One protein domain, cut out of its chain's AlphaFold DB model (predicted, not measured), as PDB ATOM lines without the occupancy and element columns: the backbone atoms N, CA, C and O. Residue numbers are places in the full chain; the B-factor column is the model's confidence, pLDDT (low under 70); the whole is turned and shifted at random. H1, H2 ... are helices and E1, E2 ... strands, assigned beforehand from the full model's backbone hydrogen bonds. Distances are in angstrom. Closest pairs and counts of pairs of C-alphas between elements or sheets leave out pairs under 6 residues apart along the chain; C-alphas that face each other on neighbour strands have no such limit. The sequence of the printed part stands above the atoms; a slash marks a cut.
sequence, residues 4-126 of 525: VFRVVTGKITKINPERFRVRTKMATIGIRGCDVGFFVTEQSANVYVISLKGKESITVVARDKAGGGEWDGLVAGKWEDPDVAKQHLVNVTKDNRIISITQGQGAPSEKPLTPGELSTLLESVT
ATOM      1  N   VAL A   4     -18.349  44.111  32.755       65.44
ATOM      2  CA  VAL A   4     -19.634  44.303  33.419       65.44
ATOM      3  C   VAL A   4     -20.214  45.620  32.946       65.44
ATOM      4  O   VAL A   4     -19.529  46.639  32.959       65.44
ATOM      5  N   PHE A   5     -21.467  45.604  32.509       72.38
ATOM      6  CA  PHE A   5     -22.188  46.823  32.163       72.38
ATOM      7  C   PHE A   5     -23.557  46.820  32.834       72.38
ATOM      8  O   PHE A   5     -24.215  45.782  32.924       72.38
ATOM      9  N   ARG A   6     -23.964  47.984  33.340       76.06
ATOM     10  CA  ARG A   6     -25.259  48.212  33.985       76.06
ATOM     11  C   ARG A   6     -26.069  49.176  33.137       76.06
ATOM     12  O   ARG A   6     -25.559  50.221  32.737       76.06
ATOM     13  N   VAL A   7     -27.327  48.840  32.880       74.31
ATOM     14  CA  VAL A   7     -28.230  49.657  32.068       74.31
ATOM     15  C   VAL A   7     -29.474  49.986  32.880       74.31
ATOM     16  O   VAL A   7     -30.211  49.097  33.300       74.31
ATOM     17  N   VAL A   8     -29.727  51.282  33.058       74.19
ATOM     18  CA  VAL A   8     -30.933  51.801  33.712       74.19
ATOM     19  C   VAL A   8     -31.829  52.401  32.633       74.19
ATOM     20  O   VAL A   8     -31.625  53.527  32.185       74.19
ATOM     21  N   THR A   9     -32.819  51.636  32.175       65.31
ATOM     22  CA  THR A   9     -33.563  51.969  30.940       65.31
ATOM     23  C   THR A   9     -34.812  52.837  31.128       65.31
ATOM     24  O   THR A   9     -35.450  53.220  30.142       65.31
ATOM     25  N   GLY A  10     -35.133  53.202  32.373       65.94
ATOM     26  CA  GLY A  10     -36.049  54.280  32.772       65.94
ATOM     27  C   GLY A  10     -37.201  54.618  31.809       65.94
ATOM     28  O   GLY A  10     -38.006  53.772  31.441       65.94
ATOM     29  N   LYS A  11     -37.328  55.900  31.438       63.66
ATOM     30  CA  LYS A  11     -38.414  56.403  30.568       63.66
ATOM     31  C   LYS A  11     -38.248  56.028  29.092       63.66
ATOM     32  O   LYS A  11     -39.224  56.059  28.351       63.66
ATOM     33  N   ILE A  12     -37.032  55.689  28.676       56.91
ATOM     34  CA  ILE A  12     -36.656  55.472  27.274       56.91
ATOM     35  C   ILE A  12     -37.405  54.263  26.687       56.91
ATOM     36  O   ILE A  12     -37.939  54.314  25.582       56.91
ATOM     37  N   THR A  13     -37.540  53.208  27.479       58.59
ATOM     38  CA  THR A  13     -38.240  51.971  27.099       58.59
ATOM     39  C   THR A  13     -39.762  52.083  27.125       58.59
ATOM     40  O   THR A  13     -40.431  51.327  26.431       58.59
ATOM     41  N   LYS A  14     -40.325  53.058  27.852       64.19
ATOM     42  CA  LYS A  14     -41.773  53.338  27.830       64.19
ATOM     43  C   LYS A  14     -42.230  53.964  26.515       64.19
ATOM     44  O   LYS A  14     -43.384  53.808  26.144       64.19
ATOM     45  N   ILE A  15     -41.335  54.684  25.836       65.88
ATOM     46  CA  ILE A  15     -41.634  55.377  24.577       65.88
ATOM     47  C   ILE A  15     -41.521  54.417  23.388       65.88
ATOM     48  O   ILE A  15     -42.273  54.550  22.426       65.88
ATOM     49  N   ASN A  16     -40.607  53.440  23.441       65.12
ATOM     50  CA  ASN A  16     -40.491  52.432  22.392       65.12
ATOM     51  C   ASN A  16     -40.011  51.070  22.945       65.12
ATOM     52  O   ASN A  16     -38.805  50.802  22.975       65.12
ATOM     53  N   PRO A  17     -40.938  50.212  23.402       58.25
ATOM     54  CA  PRO A  17     -40.618  48.996  24.155       58.25
ATOM     55  C   PRO A  17     -39.991  47.870  23.319       58.25
ATOM     56  O   PRO A  17     -39.516  46.884  23.886       58.25
ATOM     57  N   GLU A  18     -39.986  47.985  21.990       60.94
ATOM     58  CA  GLU A  18     -39.452  46.961  21.083       60.94
ATOM     59  C   GLU A  18     -38.031  47.268  20.590       60.94
ATOM     60  O   GLU A  18     -37.319  46.358  20.153       60.94
ATOM     61  N   ARG A  19     -37.598  48.533  20.699       63.06
ATOM     62  CA  ARG A  19     -36.326  49.017  20.138       63.06
ATOM     63  C   ARG A  19     -35.101  48.797  21.021       63.06
ATOM     64  O   ARG A  19     -33.986  48.862  20.512       63.06
ATOM     65  N   PHE A  20     -35.267  48.525  22.315       65.50
ATOM     66  CA  PHE A  20     -34.132  48.359  23.227       65.50
ATOM     67  C   PHE A  20     -33.797  46.885  23.432       65.50
ATOM     68  O   PHE A  20     -34.410  46.181  24.237       65.50
ATOM     69  N   ARG A  21     -32.794  46.429  22.678       71.50
ATOM     70  CA  ARG A  21     -32.259  45.067  22.730       71.50
ATOM     71  C   ARG A  21     -30.754  45.131  22.963       71.50
ATOM     72  O   ARG A  21     -30.051  45.876  22.287       71.50
ATOM     73  N   VAL A  22     -30.258  44.329  23.894       75.88
ATOM     74  CA  VAL A  22     -28.825  44.126  24.117       75.88
ATOM     75  C   VAL A  22     -28.444  42.776  23.538       75.88
ATOM     76  O   VAL A  22     -28.980  41.746  23.944       75.88
ATOM     77  N   ARG A  23     -27.534  42.782  22.562       74.75
ATOM     78  CA  ARG A  23     -26.984  41.568  21.954       74.75
ATOM     79  C   ARG A  23     -25.641  41.249  22.600       74.75
ATOM     80  O   ARG A  23     -24.729  42.068  22.587       74.75
ATOM     81  N   THR A  24     -25.527  40.047  23.142       74.75
ATOM     82  CA  THR A  24     -24.275  39.443  23.605       74.75
ATOM     83  C   THR A  24     -23.929  38.259  22.700       74.75
ATOM     84  O   THR A  24     -24.745  37.833  21.880       74.75
ATOM     85  N   LYS A  25     -22.725  37.693  22.851       71.12
ATOM     86  CA  LYS A  25     -22.324  36.490  22.104       71.12
ATOM     87  C   LYS A  25     -23.299  35.319  22.328       71.12
ATOM     88  O   LYS A  25     -23.593  34.600  21.381       71.12
ATOM     89  N   MET A  26     -23.824  35.187  23.549       59.75
ATOM     90  CA  MET A  26     -24.622  34.038  24.002       59.75
ATOM     91  C   MET A  26     -26.131  34.293  24.057       59.75
ATOM     92  O   MET A  26     -26.902  33.347  24.168       59.75
ATOM     93  N   ALA A  27     -26.575  35.549  24.008       56.94
ATOM     94  CA  ALA A  27     -27.990  35.886  24.121       56.94
ATOM     95  C   ALA A  27     -28.330  37.262  23.570       56.94
ATOM     96  O   ALA A  27     -27.507  38.177  23.594       56.94
ATOM     97  N   THR A  28     -29.586  37.423  23.169       64.19
ATOM     98  CA  THR A  28     -30.187  38.744  22.961       64.19
ATOM     99  C   THR A  28     -31.240  38.979  24.032       64.19
ATOM    100  O   THR A  28     -32.013  38.081  24.366       64.19
ATOM    101  N   ILE A  29     -31.236  40.184  24.593       68.81
ATOM    102  CA  ILE A  29     -31.958  40.514  25.816       68.81
ATOM    103  C   ILE A  29     -32.780  41.769  25.554       68.81
ATOM    104  O   ILE A  29     -32.225  42.832  25.273       68.81
ATOM    105  N   GLY A  30     -34.104  41.647  25.616       63.16
ATOM    106  CA  GLY A  30     -35.005  42.797  25.551       63.16
ATOM    107  C   GLY A  30     -35.091  43.466  26.920       63.16
ATOM    108  O   GLY A  30     -35.463  42.804  27.886       63.16
ATOM    109  N   ILE A  31     -34.752  44.754  27.022       67.31
ATOM    110  CA  ILE A  31     -34.759  45.481  28.304       67.31
ATOM    111  C   ILE A  31     -35.917  46.479  28.312       67.31
ATOM    112  O   ILE A  31     -36.028  47.293  27.396       67.31
ATOM    113  N   ARG A  32     -36.768  46.444  29.349       62.72
ATOM    114  CA  ARG A  32     -37.971  47.290  29.464       62.72
ATOM    115  C   ARG A  32     -38.139  47.886  30.863       62.72
ATOM    116  O   ARG A  32     -38.678  47.238  31.740       62.72
ATOM    117  N   GLY A  33     -37.690  49.121  31.076       59.31
ATOM    118  CA  GLY A  33     -37.884  49.876  32.325       59.31
ATOM    119  C   GLY A  33     -37.103  49.343  33.532       59.31
ATOM    120  O   GLY A  33     -37.219  49.869  34.640       59.31
ATOM    121  N   CYS A  34     -36.236  48.360  33.290       75.44
ATOM    122  CA  CYS A  34     -35.496  47.630  34.305       75.44
ATOM    123  C   CYS A  34     -34.137  48.262  34.626       75.44
ATOM    124  O   CYS A  34     -33.545  48.976  33.800       75.44
ATOM    125  N   ASP A  35     -33.636  47.922  35.811       83.75
ATOM    126  CA  ASP A  35     -32.227  48.012  36.187       83.75
ATOM    127  C   ASP A  35     -31.596  46.630  36.016       83.75
ATOM    128  O   ASP A  35     -31.955  45.677  36.719       83.75
ATOM    129  N   VAL A  36     -30.712  46.516  35.028       87.06
ATOM    130  CA  VAL A  36     -30.072  45.252  34.668       87.06
ATOM    131  C   VAL A  36     -28.562  45.389  34.634       87.06
ATOM    132  O   VAL A  36     -28.027  46.378  34.132       87.06
ATOM    133  N   GLY A  37     -27.873  44.378  35.148       86.56
ATOM    134  CA  GLY A  37     -26.437  44.196  34.998       86.56
ATOM    135  C   GLY A  37     -26.137  42.977  34.141       86.56
ATOM    136  O   GLY A  37     -26.912  42.025  34.107       86.56
ATOM    137  N   PHE A  38     -24.999  42.980  33.465       89.31
ATOM    138  CA  PHE A  38     -24.557  41.843  32.670       89.31
ATOM    139  C   PHE A  38     -23.130  41.501  33.047       89.31
ATOM    140  O   PHE A  38     -22.282  42.387  33.086       89.31
ATOM    141  N   PHE A  39     -22.867  40.223  33.279       87.31
ATOM    142  CA  PHE A  39     -21.519  39.694  33.432       87.31
ATOM    143  C   PHE A  39     -21.301  38.664  32.336       87.31
ATOM    144  O   PHE A  39     -21.926  37.603  32.343       87.31
ATOM    145  N   VAL A  40     -20.449  38.991  31.368       85.62
ATOM    146  CA  VAL A  40     -20.225  38.148  30.190       85.62
ATOM    147  C   VAL A  40     -18.793  37.627  30.205       85.62
ATOM    148  O   VAL A  40     -17.836  38.391  30.351       85.62
ATOM    149  N   THR A  41     -18.658  36.316  30.051       84.44
ATOM    150  CA  THR A  41     -17.397  35.601  29.845       84.44
ATOM    151  C   THR A  41     -17.415  34.905  28.482       84.44
ATOM    152  O   THR A  41     -18.369  35.025  27.716       84.44
ATOM    153  N   GLU A  42     -16.351  34.176  28.149       79.00
ATOM    154  CA  GLU A  42     -16.291  33.414  26.897       79.00
ATOM    155  C   GLU A  42     -17.249  32.221  26.867       79.00
ATOM    156  O   GLU A  42     -17.721  31.871  25.788       79.00
ATOM    157  N   GLN A  43     -17.539  31.634  28.032       84.38
ATOM    158  CA  GLN A  43     -18.320  30.402  28.175       84.38
ATOM    159  C   GLN A  43     -19.685  30.630  28.830       84.38
ATOM    160  O   GLN A  43     -20.511  29.720  28.858       84.38
ATOM    161  N   SER A  44     -19.938  31.820  29.377       87.69
ATOM    162  CA  SER A  44     -21.195  32.118  30.058       87.69
ATOM    163  C   SER A  44     -21.594  33.586  29.985       87.69
ATOM    164  O   SER A  44     -20.752  34.481  29.906       87.69
ATOM    165  N   ALA A  45     -22.896  33.837  30.051       88.06
ATOM    166  CA  ALA A  45     -23.481  35.155  30.223       88.06
ATOM    167  C   ALA A  45     -24.462  35.121  31.398       88.06
ATOM    168  O   ALA A  45     -25.405  34.332  31.403       88.06
ATOM    169  N   ASN A  46     -24.247  35.990  32.381       91.69
ATOM    170  CA  ASN A  46     -25.159  36.195  33.498       91.69
ATOM    171  C   ASN A  46     -25.882  37.531  33.331       91.69
ATOM    172  O   ASN A  46     -25.246  38.573  33.160       91.69
ATOM    173  N   VAL A  47     -27.207  37.497  33.422       92.38
ATOM    174  CA  VAL A  47     -28.094  38.662  33.378       92.38
ATOM    175  C   VAL A  47     -28.638  38.893  34.780       92.38
ATOM    176  O   VAL A  47     -29.401  38.080  35.295       92.38
ATOM    177  N   TYR A  48     -28.238  39.991  35.404       93.44
ATOM    178  CA  TYR A  48     -28.657  40.399  36.738       93.44
ATOM    179  C   TYR A  48     -29.868  41.308  36.600       93.44
ATOM    180  O   TYR A  48     -29.745  42.443  36.148       93.44
ATOM    181  N   VAL A  49     -31.037  40.821  36.990       92.44
ATOM    182  CA  VAL A  49     -32.277  41.593  37.051       92.44
ATOM    183  C   VAL A  49     -32.382  42.184  38.449       92.44
ATOM    184  O   VAL A  49     -32.815  41.511  39.385       92.44
ATOM    185  N   ILE A  50     -31.921  43.425  38.602       91.62
ATOM    186  CA  ILE A  50     -31.835  44.099  39.902       91.62
ATOM    187  C   ILE A  50     -33.226  44.595  40.300       91.62
ATOM    188  O   ILE A  50     -33.694  44.294  41.395       91.62
ATOM    189  N   SER A  51     -33.918  45.298  39.398       89.56
ATOM    190  CA  SER A  51     -35.294  45.746  39.636       89.56
ATOM    191  C   SER A  51     -36.117  45.893  38.353       89.56
ATOM    192  O   SER A  51     -35.607  46.381  37.338       89.56
ATOM    193  N   LEU A  52     -37.394  45.507  38.418       86.69
ATOM    194  CA  LEU A  52     -38.444  45.693  37.414       86.69
ATOM    195  C   LEU A  52     -39.484  46.677  37.971       86.69
ATOM    196  O   LEU A  52     -39.878  46.594  39.137       86.69
ATOM    197  N   LYS A  53     -39.983  47.622  37.165       82.06
ATOM    198  CA  LYS A  53     -40.966  48.603  37.651       82.06
ATOM    199  C   LYS A  53     -42.385  48.199  37.263       82.06
ATOM    200  O   LYS A  53     -42.893  48.542  36.200       82.06
ATOM    201  N   GLY A  54     -43.087  47.540  38.184       82.38
ATOM    202  CA  GLY A  54     -44.518  47.243  38.048       82.38
ATOM    203  C   GLY A  54     -44.790  45.966  37.251       82.38
ATOM    204  O   GLY A  54     -44.438  44.887  37.707       82.38
ATOM    205  N   LYS A  55     -45.458  46.075  36.093       78.88
ATOM    206  CA  LYS A  55     -45.801  44.932  35.211       78.88
ATOM    207  C   LYS A  55     -44.733  44.651  34.141       78.88
ATOM    208  O   LYS A  55     -45.017  44.007  33.136       78.88
ATOM    209  N   GLU A  56     -43.543  45.215  34.305       81.12
ATOM    210  CA  GLU A  56     -42.444  45.077  33.354       81.12
ATOM    211  C   GLU A  56     -41.831  43.670  33.421       81.12
ATOM    212  O   GLU A  56     -41.830  43.024  34.467       81.12
ATOM    213  N   SER A  57     -41.313  43.196  32.290       83.19
ATOM    214  CA  SER A  57     -40.644  41.903  32.176       83.19
ATOM    215  C   SER A  57     -39.427  42.003  31.264       83.19
ATOM    216  O   SER A  57     -39.339  42.883  30.401       83.19
ATOM    217  N   ILE A  58     -38.485  41.085  31.466       82.81
ATOM    218  CA  ILE A  58     -37.309  40.912  30.613       82.81
ATOM    219  C   ILE A  58     -37.444  39.579  29.903       82.81
ATOM    220  O   ILE A  58     -37.728  38.564  30.536       82.81
ATOM    221  N   THR A  59     -37.180  39.578  28.605       81.81
ATOM    222  CA  THR A  59     -37.091  38.348  27.821       81.81
ATOM    223  C   THR A  59     -35.626  38.081  27.510       81.81
ATOM    224  O   THR A  59     -34.963  38.891  26.852       81.81
ATOM    225  N   VAL A  60     -35.119  36.954  28.006       81.69
ATOM    226  CA  VAL A  60     -33.761  36.464  27.752       81.69
ATOM    227  C   VAL A  60     -33.851  35.270  26.816       81.69
ATOM    228  O   VAL A  60     -34.567  34.318  27.113       81.69
ATOM    229  N   VAL A  61     -33.113  35.314  25.707       77.31
ATOM    230  CA  VAL A  61     -33.069  34.217  24.731       77.31
ATOM    231  C   VAL A  61     -31.642  33.687  24.617       77.31
ATOM    232  O   VAL A  61     -30.775  34.425  24.141       77.31
ATOM    233  N   ALA A  62     -31.396  32.439  25.034       76.88
ATOM    234  CA  ALA A  62     -30.108  31.762  24.833       76.88
ATOM    235  C   ALA A  62     -29.903  31.405  23.354       76.88
ATOM    236  O   ALA A  62     -30.820  30.948  22.676       76.88
ATOM    237  N   ARG A  63     -28.694  31.631  22.839       67.25
ATOM    238  CA  ARG A  63     -28.382  31.588  21.403       67.25
ATOM    239  C   ARG A  63     -27.706  30.292  20.953       67.25
ATOM    240  O   ARG A  63     -27.044  30.288  19.921       67.25
ATOM    241  N   ASP A  64     -27.863  29.193  21.679       57.00
ATOM    242  CA  ASP A  64     -27.007  28.020  21.457       57.00
ATOM    243  C   ASP A  64     -27.269  27.274  20.131       57.00
ATOM    244  O   ASP A  64     -26.468  26.418  19.761       57.00
ATOM    245  N   LYS A  65     -28.300  27.646  19.352       50.44
ATOM    246  CA  LYS A  65     -28.487  27.174  17.962       50.44
ATOM    247  C   LYS A  65     -29.026  28.192  16.946       50.44
ATOM    248  O   LYS A  65     -29.117  27.849  15.774       50.44
ATOM    249  N   ALA A  66     -29.339  29.426  17.348       45.62
ATOM    250  CA  ALA A  66     -30.077  30.344  16.481       45.62
ATOM    251  C   ALA A  66     -29.180  31.030  15.430       45.62
ATOM    252  O   ALA A  66     -28.393  31.934  15.762       45.62
ATOM    253  N   GLY A  67     -29.331  30.648  14.160       47.69
ATOM    254  CA  GLY A  67     -28.819  31.414  13.024       47.69
ATOM    255  C   GLY A  67     -29.371  32.846  13.054       47.69
ATOM    256  O   GLY A  67     -30.432  33.111  13.613       47.69
ATOM    257  N   GLY A  68     -28.646  33.815  12.487       45.44
ATOM    258  CA  GLY A  68     -28.961  35.249  12.614       45.44
ATOM    259  C   GLY A  68     -30.380  35.691  12.207       45.44
ATOM    260  O   GLY A  68     -30.775  36.779  12.610       45.44
ATOM    261  N   GLY A  69     -31.138  34.866  11.472       52.66
ATOM    262  CA  GLY A  69     -32.524  35.132  11.057       52.66
ATOM    263  C   GLY A  69     -33.623  34.513  11.936       52.66
ATOM    264  O   GLY A  69     -34.785  34.858  11.775       52.66
ATOM    265  N   GLU A  70     -33.291  33.635  12.885       56.50
ATOM    266  CA  GLU A  70     -34.285  32.860  13.655       56.50
ATOM    267  C   GLU A  70     -34.882  33.631  14.850       56.50
ATOM    268  O   GLU A  70     -35.901  33.263  15.431       56.50
ATOM    269  N   TRP A  71     -34.262  34.752  15.216       55.47
ATOM    270  CA  TRP A  71     -34.601  35.496  16.427       55.47
ATOM    271  C   TRP A  71     -35.929  36.258  16.336       55.47
ATOM    272  O   TRP A  71     -36.703  36.270  17.294       55.47
ATOM    273  N   ASP A  72     -36.208  36.885  15.190       60.09
ATOM    274  CA  ASP A  72     -37.439  37.659  15.009       60.09
ATOM    275  C   ASP A  72     -38.669  36.741  14.911       60.09
ATOM    276  O   ASP A  72     -39.740  37.110  15.388       60.09
ATOM    277  N   GLY A  73     -38.502  35.507  14.412       62.47
ATOM    278  CA  GLY A  73     -39.534  34.467  14.455       62.47
ATOM    279  C   GLY A  73     -39.840  33.996  15.879       62.47
ATOM    280  O   GLY A  73     -41.008  33.912  16.258       62.47
ATOM    281  N   LEU A  74     -38.804  33.766  16.696       60.38
ATOM    282  CA  LEU A  74     -38.951  33.317  18.086       60.38
ATOM    283  C   LEU A  74     -39.677  34.354  18.960       60.38
ATOM    284  O   LEU A  74     -40.583  34.014  19.718       60.38
ATOM    285  N   VAL A  75     -39.306  35.632  18.842       56.53
ATOM    286  CA  VAL A  75     -39.894  36.720  19.647       56.53
ATOM    287  C   VAL A  75     -41.286  37.115  19.158       56.53
ATOM    288  O   VAL A  75     -42.131  37.481  19.973       56.53
ATOM    289  N   ALA A  76     -41.560  37.005  17.856       62.91
ATOM    290  CA  ALA A  76     -42.896  37.223  17.305       62.91
ATOM    291  C   ALA A  76     -43.873  36.066  17.595       62.91
ATOM    292  O   ALA A  76     -45.023  36.138  17.167       62.91
ATOM    293  N   GLY A  77     -43.430  34.998  18.277       56.53
ATOM    294  CA  GLY A  77     -44.237  33.799  18.518       56.53
ATOM    295  C   GLY A  77     -44.545  33.006  17.245       56.53
ATOM    296  O   GLY A  77     -45.506  32.249  17.215       56.53
ATOM    297  N   LYS A  78     -43.754  33.196  16.183       58.97
ATOM    298  CA  LYS A  78     -43.930  32.587  14.855       58.97
ATOM    299  C   LYS A  78     -43.000  31.391  14.625       58.97
ATOM    300  O   LYS A  78     -42.688  31.075  13.483       58.97
ATOM    301  N   TRP A  79     -42.494  30.775  15.691       57.16
ATOM    302  CA  TRP A  79     -41.628  29.607  15.561       57.16
ATOM    303  C   TRP A  79     -42.459  28.374  15.206       57.16
ATOM    304  O   TRP A  79     -43.510  28.158  15.804       57.16
ATOM    305  N   GLU A  80     -41.979  27.571  14.257       57.66
ATOM    306  CA  GLU A  80     -42.672  26.354  13.809       57.66
ATOM    307  C   GLU A  80     -42.768  25.294  14.925       57.66
ATOM    308  O   GLU A  80     -43.654  24.448  14.890       57.66
ATOM    309  N   ASP A  81     -41.901  25.386  15.945       64.50
ATOM    310  CA  ASP A  81     -41.864  24.484  17.101       64.50
ATOM    311  C   ASP A  81     -42.015  25.240  18.454       64.50
ATOM    312  O   ASP A  81     -41.056  25.832  18.970       64.50
ATOM    313  N   PRO A  82     -43.204  25.238  19.080       58.75
ATOM    314  CA  PRO A  82     -43.446  25.948  20.337       58.75
ATOM    315  C   PRO A  82     -42.589  25.451  21.516       58.75
ATOM    316  O   PRO A  82     -42.436  26.183  22.501       58.75
ATOM    317  N   ASP A  83     -41.997  24.258  21.443       64.19
ATOM    318  CA  ASP A  83     -41.183  23.710  22.528       64.19
ATOM    319  C   ASP A  83     -39.737  24.223  22.497       64.19
ATOM    320  O   ASP A  83     -39.127  24.401  23.555       64.19
ATOM    321  N   VAL A  84     -39.219  24.603  21.325       61.22
ATOM    322  CA  VAL A  84     -37.906  25.265  21.185       61.22
ATOM    323  C   VAL A  84     -37.929  26.658  21.819       61.22
ATOM    324  O   VAL A  84     -36.991  27.049  22.521       61.22
ATOM    325  N   ALA A  85     -39.030  27.396  21.649       60.25
ATOM    326  CA  ALA A  85     -39.208  28.689  22.302       60.25
ATOM    327  C   ALA A  85     -39.226  28.550  23.830       60.25
ATOM    328  O   ALA A  85     -38.504  29.278  24.507       60.25
ATOM    329  N   LYS A  86     -39.958  27.574  24.385       64.19
ATOM    330  CA  LYS A  86     -39.980  27.322  25.840       64.19
ATOM    331  C   LYS A  86     -38.610  26.936  26.405       64.19
ATOM    332  O   LYS A  86     -38.316  27.268  27.549       64.19
ATOM    333  N   GLN A  87     -37.781  26.239  25.628       66.62
ATOM    334  CA  GLN A  87     -36.461  25.785  26.078       66.62
ATOM    335  C   GLN A  87     -35.414  26.903  26.105       66.62
ATOM    336  O   GLN A  87     -34.517  26.874  26.945       66.62
ATOM    337  N   HIS A  88     -35.517  27.895  25.217       69.81
ATOM    338  CA  HIS A  88     -34.479  28.922  25.065       69.81
ATOM    339  C   HIS A  88     -34.900  30.321  25.509       69.81
ATOM    340  O   HIS A  88     -34.034  31.193  25.624       69.81
ATOM    341  N   LEU A  89     -36.188  30.540  25.778       77.88
ATOM    342  CA  LEU A  89     -36.744  31.818  26.200       77.88
ATOM    343  C   LEU A  89     -37.112  31.779  27.682       77.88
ATOM    344  O   LEU A  89     -37.967  31.009  28.111       77.88
ATOM    345  N   VAL A  90     -36.519  32.682  28.460       84.31
ATOM    346  CA  VAL A  90     -36.918  32.923  29.848       84.31
ATOM    347  C   VAL A  90     -37.522  34.315  29.960       84.31
ATOM    348  O   VAL A  90     -36.859  35.325  29.708       84.31
ATOM    349  N   ASN A  91     -38.798  34.354  30.344       86.62
ATOM    350  CA  ASN A  91     -39.498  35.579  30.711       86.62
ATOM    351  C   ASN A  91     -39.340  35.817  32.210       86.62
ATOM    352  O   ASN A  91     -39.950  35.137  33.032       86.62
ATOM    353  N   VAL A  92     -38.537  36.814  32.561       88.38
ATOM    354  CA  VAL A  92     -38.279  37.194  33.947       88.38
ATOM    355  C   VAL A  92     -39.270  38.273  34.355       88.38
ATOM    356  O   VAL A  92     -39.249  39.384  33.826       88.38
ATOM    357  N   THR A  93     -40.133  37.942  35.311       89.81
ATOM    358  CA  THR A  93     -41.160  38.848  35.855       89.81
ATOM    359  C   THR A  93     -40.924  39.195  37.327       89.81
ATOM    360  O   THR A  93     -41.803  39.757  37.976       89.81
ATOM    361  N   LYS A  94     -39.775  38.801  37.890       92.00
ATOM    362  CA  LYS A  94     -39.416  39.036  39.293       92.00
ATOM    363  C   LYS A  94     -38.083  39.767  39.396       92.00
ATOM    364  O   LYS A  94     -37.134  39.436  38.690       92.00
ATOM    365  N   ASP A  95     -38.026  40.707  40.331       92.94
ATOM    366  CA  ASP A  95     -36.805  41.397  40.747       92.94
ATOM    367  C   ASP A  95     -35.845  40.436  41.451       92.94
ATOM    368  O   ASP A  95     -36.236  39.355  41.915       92.94
ATOM    369  N   ASN A  96     -34.595  40.877  41.596       94.25
ATOM    370  CA  ASN A  96     -33.532  40.154  42.282       94.25
ATOM    371  C   ASN A  96     -33.362  38.735  41.728       94.25
ATOM    372  O   ASN A  96     -33.421  37.748  42.468       94.25
ATOM    373  N   ARG A  97     -33.157  38.633  40.412       96.06
ATOM    374  CA  ARG A  97     -32.896  37.370  39.707       96.06
ATOM    375  C   ARG A  97     -31.585  37.418  38.944       96.06
ATOM    376  O   ARG A  97     -31.175  38.471  38.466       96.06
ATOM    377  N   ILE A  98     -30.945  36.264  38.817       94.81
ATOM    378  CA  ILE A  98     -29.819  36.035  37.917       94.81
ATOM    379  C   ILE A  98     -30.265  35.000  36.893       94.81
ATOM    380  O   ILE A  98     -30.686  33.907  37.276       94.81
ATOM    381  N   ILE A  99     -30.151  35.342  35.612       94.56
ATOM    382  CA  ILE A  99     -30.316  34.401  34.502       94.56
ATOM    383  C   ILE A  99     -28.935  34.035  33.991       94.56
ATOM    384  O   ILE A  99     -28.227  34.888  33.459       94.56
ATOM    385  N   SER A 100     -28.553  32.778  34.171       92.62
ATOM    386  CA  SER A 100     -27.273  32.243  33.720       92.62
ATOM    387  C   SER A 100     -27.465  31.447  32.440       92.62
ATOM    388  O   SER A 100     -28.295  30.541  32.372       92.62
ATOM    389  N   ILE A 101     -26.680  31.795  31.428       89.62
ATOM    390  CA  ILE A 101     -26.585  31.091  30.154       89.62
ATOM    391  C   ILE A 101     -25.160  30.569  30.065       89.62
ATOM    392  O   ILE A 101     -24.222  31.365  30.064       89.62
ATOM    393  N   THR A 102     -24.991  29.256  29.996       86.50
ATOM    394  CA  THR A 102     -23.679  28.615  29.854       86.50
ATOM    395  C   THR A 102     -23.644  27.907  28.514       86.50
ATOM    396  O   THR A 102     -24.576  27.181  28.185       86.50
ATOM    397  N   GLN A 103     -22.571  28.093  27.751       80.12
ATOM    398  CA  GLN A 103     -22.413  27.460  26.449       80.12
ATOM    399  C   GLN A 103     -22.547  25.937  26.565       80.12
ATOM    400  O   GLN A 103     -21.826  25.299  27.334       80.12
ATOM    401  N   GLY A 104     -23.464  25.359  25.792       78.31
ATOM    402  CA  GLY A 104     -23.721  23.919  25.778       78.31
ATOM    403  C   GLY A 104     -24.676  23.432  26.873       78.31
ATOM    404  O   GLY A 104     -25.066  22.266  26.846       78.31
ATOM    405  N   GLN A 105     -25.104  24.296  27.800       74.44
ATOM    406  CA  GLN A 105     -26.244  24.027  28.677       74.44
ATOM    407  C   GLN A 105     -27.483  24.663  28.042       74.44
ATOM    408  O   GLN A 105     -27.680  25.869  28.129       74.44
ATOM    409  N   GLY A 106     -28.292  23.845  27.361       77.31
ATOM    410  CA  GLY A 106     -29.323  24.313  26.426       77.31
ATOM    411  C   GLY A 106     -30.261  25.410  26.950       77.31
ATOM    412  O   GLY A 106     -30.430  26.429  26.280       77.31
ATOM    413  N   ALA A 107     -30.864  25.216  28.129       82.06
ATOM    414  CA  ALA A 107     -31.827  26.160  28.696       82.06
ATOM    415  C   ALA A 107     -31.163  27.148  29.676       82.06
ATOM    416  O   ALA A 107     -30.367  26.718  30.517       82.06
ATOM    417  N   PRO A 108     -31.512  28.452  29.638       88.88
ATOM    418  CA  PRO A 108     -31.074  29.394  30.663       88.88
ATOM    419  C   PRO A 108     -31.573  28.964  32.050       88.88
ATOM    420  O   PRO A 108     -32.737  28.601  32.214       88.88
ATOM    421  N   SER A 109     -30.718  29.056  33.069       92.38
ATOM    422  CA  SER A 109     -31.108  28.789  34.458       92.38
ATOM    423  C   SER A 109     -31.386  30.089  35.208       92.38
ATOM    424  O   SER A 109     -30.568  31.010  35.158       92.38
ATOM    425  N   GLU A 110     -32.492  30.154  35.948       94.69
ATOM    426  CA  GLU A 110     -32.820  31.277  36.831       94.69
ATOM    427  C   GLU A 110     -32.508  30.933  38.295       94.69
ATOM    428  O   GLU A 110     -32.918  29.884  38.796       94.69
ATOM    429  N   LYS A 111     -31.857  31.852  39.019       95.94
ATOM    430  CA  LYS A 111     -31.723  31.781  40.483       95.94
ATOM    431  C   LYS A 111     -31.961  33.141  41.160       95.94
ATOM    432  O   LYS A 111     -31.821  34.177  40.505       95.94
ATOM    433  N   PRO A 112     -32.314  33.183  42.459       97.06
ATOM    434  CA  PRO A 112     -32.379  34.434  43.217       97.06
ATOM    435  C   PRO A 112     -31.020  35.147  43.280       97.06
ATOM    436  O   PRO A 112     -29.993  34.500  43.476       97.06
ATOM    437  N   LEU A 113     -31.029  36.475  43.151       95.81
ATOM    438  CA  LEU A 113     -29.872  37.346  43.349       95.81
ATOM    439  C   LEU A 113     -29.641  37.547  44.847       95.81
ATOM    440  O   LEU A 113     -30.485  38.120  45.540       95.81
ATOM    441  N   THR A 114     -28.497  37.094  45.350       95.88
ATOM    442  CA  THR A 114     -28.125  37.324  46.750       95.88
ATOM    443  C   THR A 114     -27.516  38.722  46.947       95.88
ATOM    444  O   THR A 114     -26.919  39.272  46.017       95.88
ATOM    445  N   PRO A 115     -27.591  39.308  48.161       91.56
ATOM    446  CA  PRO A 115     -26.943  40.590  48.449       91.56
ATOM    447  C   PRO A 115     -25.430  40.592  48.179       91.56
ATOM    448  O   PRO A 115     -24.895  41.595  47.719       91.56
ATOM    449  N   GLY A 116     -24.750  39.463  48.420       91.88
ATOM    450  CA  GLY A 116     -23.318  39.318  48.146       91.88
ATOM    451  C   GLY A 116     -22.998  39.406  46.654       91.88
ATOM    452  O   GLY A 116     -22.122  40.168  46.261       91.88
ATOM    453  N   GLU A 117     -23.763  38.708  45.811       92.81
ATOM    454  CA  GLU A 117     -23.605  38.772  44.351       92.81
ATOM    455  C   GLU A 117     -23.905  40.167  43.792       92.81
ATOM    456  O   GLU A 117     -23.228  40.612  42.864       92.81
ATOM    457  N   LEU A 118     -24.882  40.879  44.366       89.94
ATOM    458  CA  LEU A 118     -25.157  42.270  44.007       89.94
ATOM    459  C   LEU A 118     -24.002  43.199  44.418       89.94
ATOM    460  O   LEU A 118     -23.625  44.057  43.623       89.94
ATOM    461  N   SER A 119     -23.418  43.019  45.608       87.56
ATOM    462  CA  SER A 119     -22.243  43.796  46.042       87.56
ATOM    463  C   SER A 119     -21.067  43.573  45.103       87.56
ATOM    464  O   SER A 119     -20.512  44.534  44.586       87.56
ATOM    465  N   THR A 120     -20.758  42.313  44.778       87.12
ATOM    466  CA  THR A 120     -19.687  41.975  43.831       87.12
ATOM    467  C   THR A 120     -19.930  42.594  42.455       87.12
ATOM    468  O   THR A 120     -19.003  43.125  41.844       87.12
ATOM    469  N   LEU A 121     -21.175  42.572  41.966       86.44
ATOM    470  CA  LEU A 121     -21.533  43.230  40.714       86.44
ATOM    471  C   LEU A 121     -21.276  44.743  40.793       86.44
ATOM    472  O   LEU A 121     -20.636  45.290  39.897       86.44
ATOM    473  N   LEU A 122     -21.733  45.409  41.855       83.38
ATOM    474  CA  LEU A 122     -21.579  46.855  42.045       83.38
ATOM    475  C   LEU A 122     -20.116  47.275  42.236       83.38
ATOM    476  O   LEU A 122     -19.689  48.260  41.638       83.38
ATOM    477  N   GLU A 123     -19.339  46.520  43.004       84.50
ATOM    478  CA  GLU A 123     -17.898  46.727  43.186       84.50
ATOM    479  C   GLU A 123     -17.144  46.570  41.866       84.50
ATOM    480  O   GLU A 123     -16.251  47.355  41.574       84.50
ATOM    481  N   SER A 124     -17.544  45.616  41.020       80.06
ATOM    482  CA  SER A 124     -16.900  45.410  39.718       80.06
ATOM    483  C   SER A 124     -17.162  46.526  38.697       80.06
ATOM    484  O   SER A 124     -16.383  46.677  37.758       80.06
ATOM    485  N   VAL A 125     -18.244  47.301  38.861       74.31
ATOM    486  CA  VAL A 125     -18.597  48.429  37.968       74.31
ATOM    487  C   VAL A 125     -18.282  49.795  38.558       74.31
ATOM    488  O   VAL A 125     -18.337  50.792  37.839       74.31
ATOM    489  N   THR A 126     -17.988  49.866  39.854       75.25
ATOM    490  CA  THR A 126     -17.589  51.110  40.508       75.25
ATOM    491  C   THR A 126     -16.074  51.210  40.380       75.25
ATOM    492  O   THR A 126     -15.380  50.349  40.920       75.25
TER     493      THR A 126
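This is residues 4 to 126 of the 525 residues of an uncharacterized protein of Lentisphaerae bacterium RIFOXYA12_FULL_48_11 (UniProt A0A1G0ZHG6). Two antiparallel sheets stand face to face as a sandwich, their strands running nearly along each other; H4 covers the outside of the larger sheet E1 - E4 - E5 - E8 - E9, and the short helices H2 and H3 lie beyond the smaller sheet E2 - E3 - E6 - E7, at the other end of the longest axis. H1 lies in the link that crosses from E1 to E2. The printed part has 123 residues with four named helices and nine named strands, in the order E1 H1 E2 E3 E4 E5 E6 H2 H3 E7 E8 E9 H4, a mixed class of helices and strands. It is compact, with a radius of gyration of the C-alphas of 14.0 A and spans of 42 by 35 by 21 A.

Begin with the larger sheet: E1, residues 4 to 8, E4, 35 to 40, E5, 44 to 51, E8, 97 to 102, and E9, 109 to 112, with E1 and E9 as edge strands. It is twisted, its C-alphas up to 4.1 A off the best plane. Within hydrogen-bond range look at N 7 and O 36, 2.8 A, for E1 and E4; N 37 and O 48, 2.9 A, for the hairpin E4 and E5; N 47 and O 99, 2.8 A, for E5 and E8; and N 98 and O 111, 2.8 A, for the hairpin E8 and E9. H4, residues 115 to 125, is on this sheet at a height over the sheet of 9.5 A. It runs across the strands, at 74 degrees to E1 on the local plane; its closest C-alphas to E1 are those of Val 125 and Val 4, 6.2 A apart. The second sheet has E2, residues 21 to 23, E3, 27 to 30, E6, 58 to 62, and E7, 89 to 92. Find N 22 and O 29, 2.8 A, in the hairpin E2 and E3; N 30 and O 59, 3.1 A, between E3 and E6; and N 60 and O 90, 2.9 A, between E6 and E7. In the sandwich, two sheets face to face, the facing parts are 10.1 A centre to centre; the closest C-alphas of E6 and E8 are those of Ala 62 and Ile 101, 6.4 A apart. H2, residues 70 to 75, and H3, 82 to 88, only graze the second sheet; they are close but not clearly touching, with the C-alphas of Leu 74 and Ala 85 6.3 A apart. H1, residues 12 to 15, is on neither sheet and is too short for an O i to N i+4 pair; in H2, H3 and H4 every such pair is within hydrogen-bond range.

Find C-alpha 4 at (-19.634, 44.303, 33.419), where E1 begins. E5 starts at C-alpha 44, (-21.195, 32.118, 30.058), and spans 21.8 A; E4 spans 16.7 A and E8 16.1 A. H4 spans 15.5 A and ends at C-alpha 125, (-18.597, 48.429, 37.968).

The C-alphas farthest apart are those of Glu 80 and Thr 126, 44.2 A. The printed part has no cut, and no link is long. Mean pLDDT of the printed part is 75.7; look for values under 70 at residue 4 and residues 9 to 20, 26 to 33 and 63 to 88.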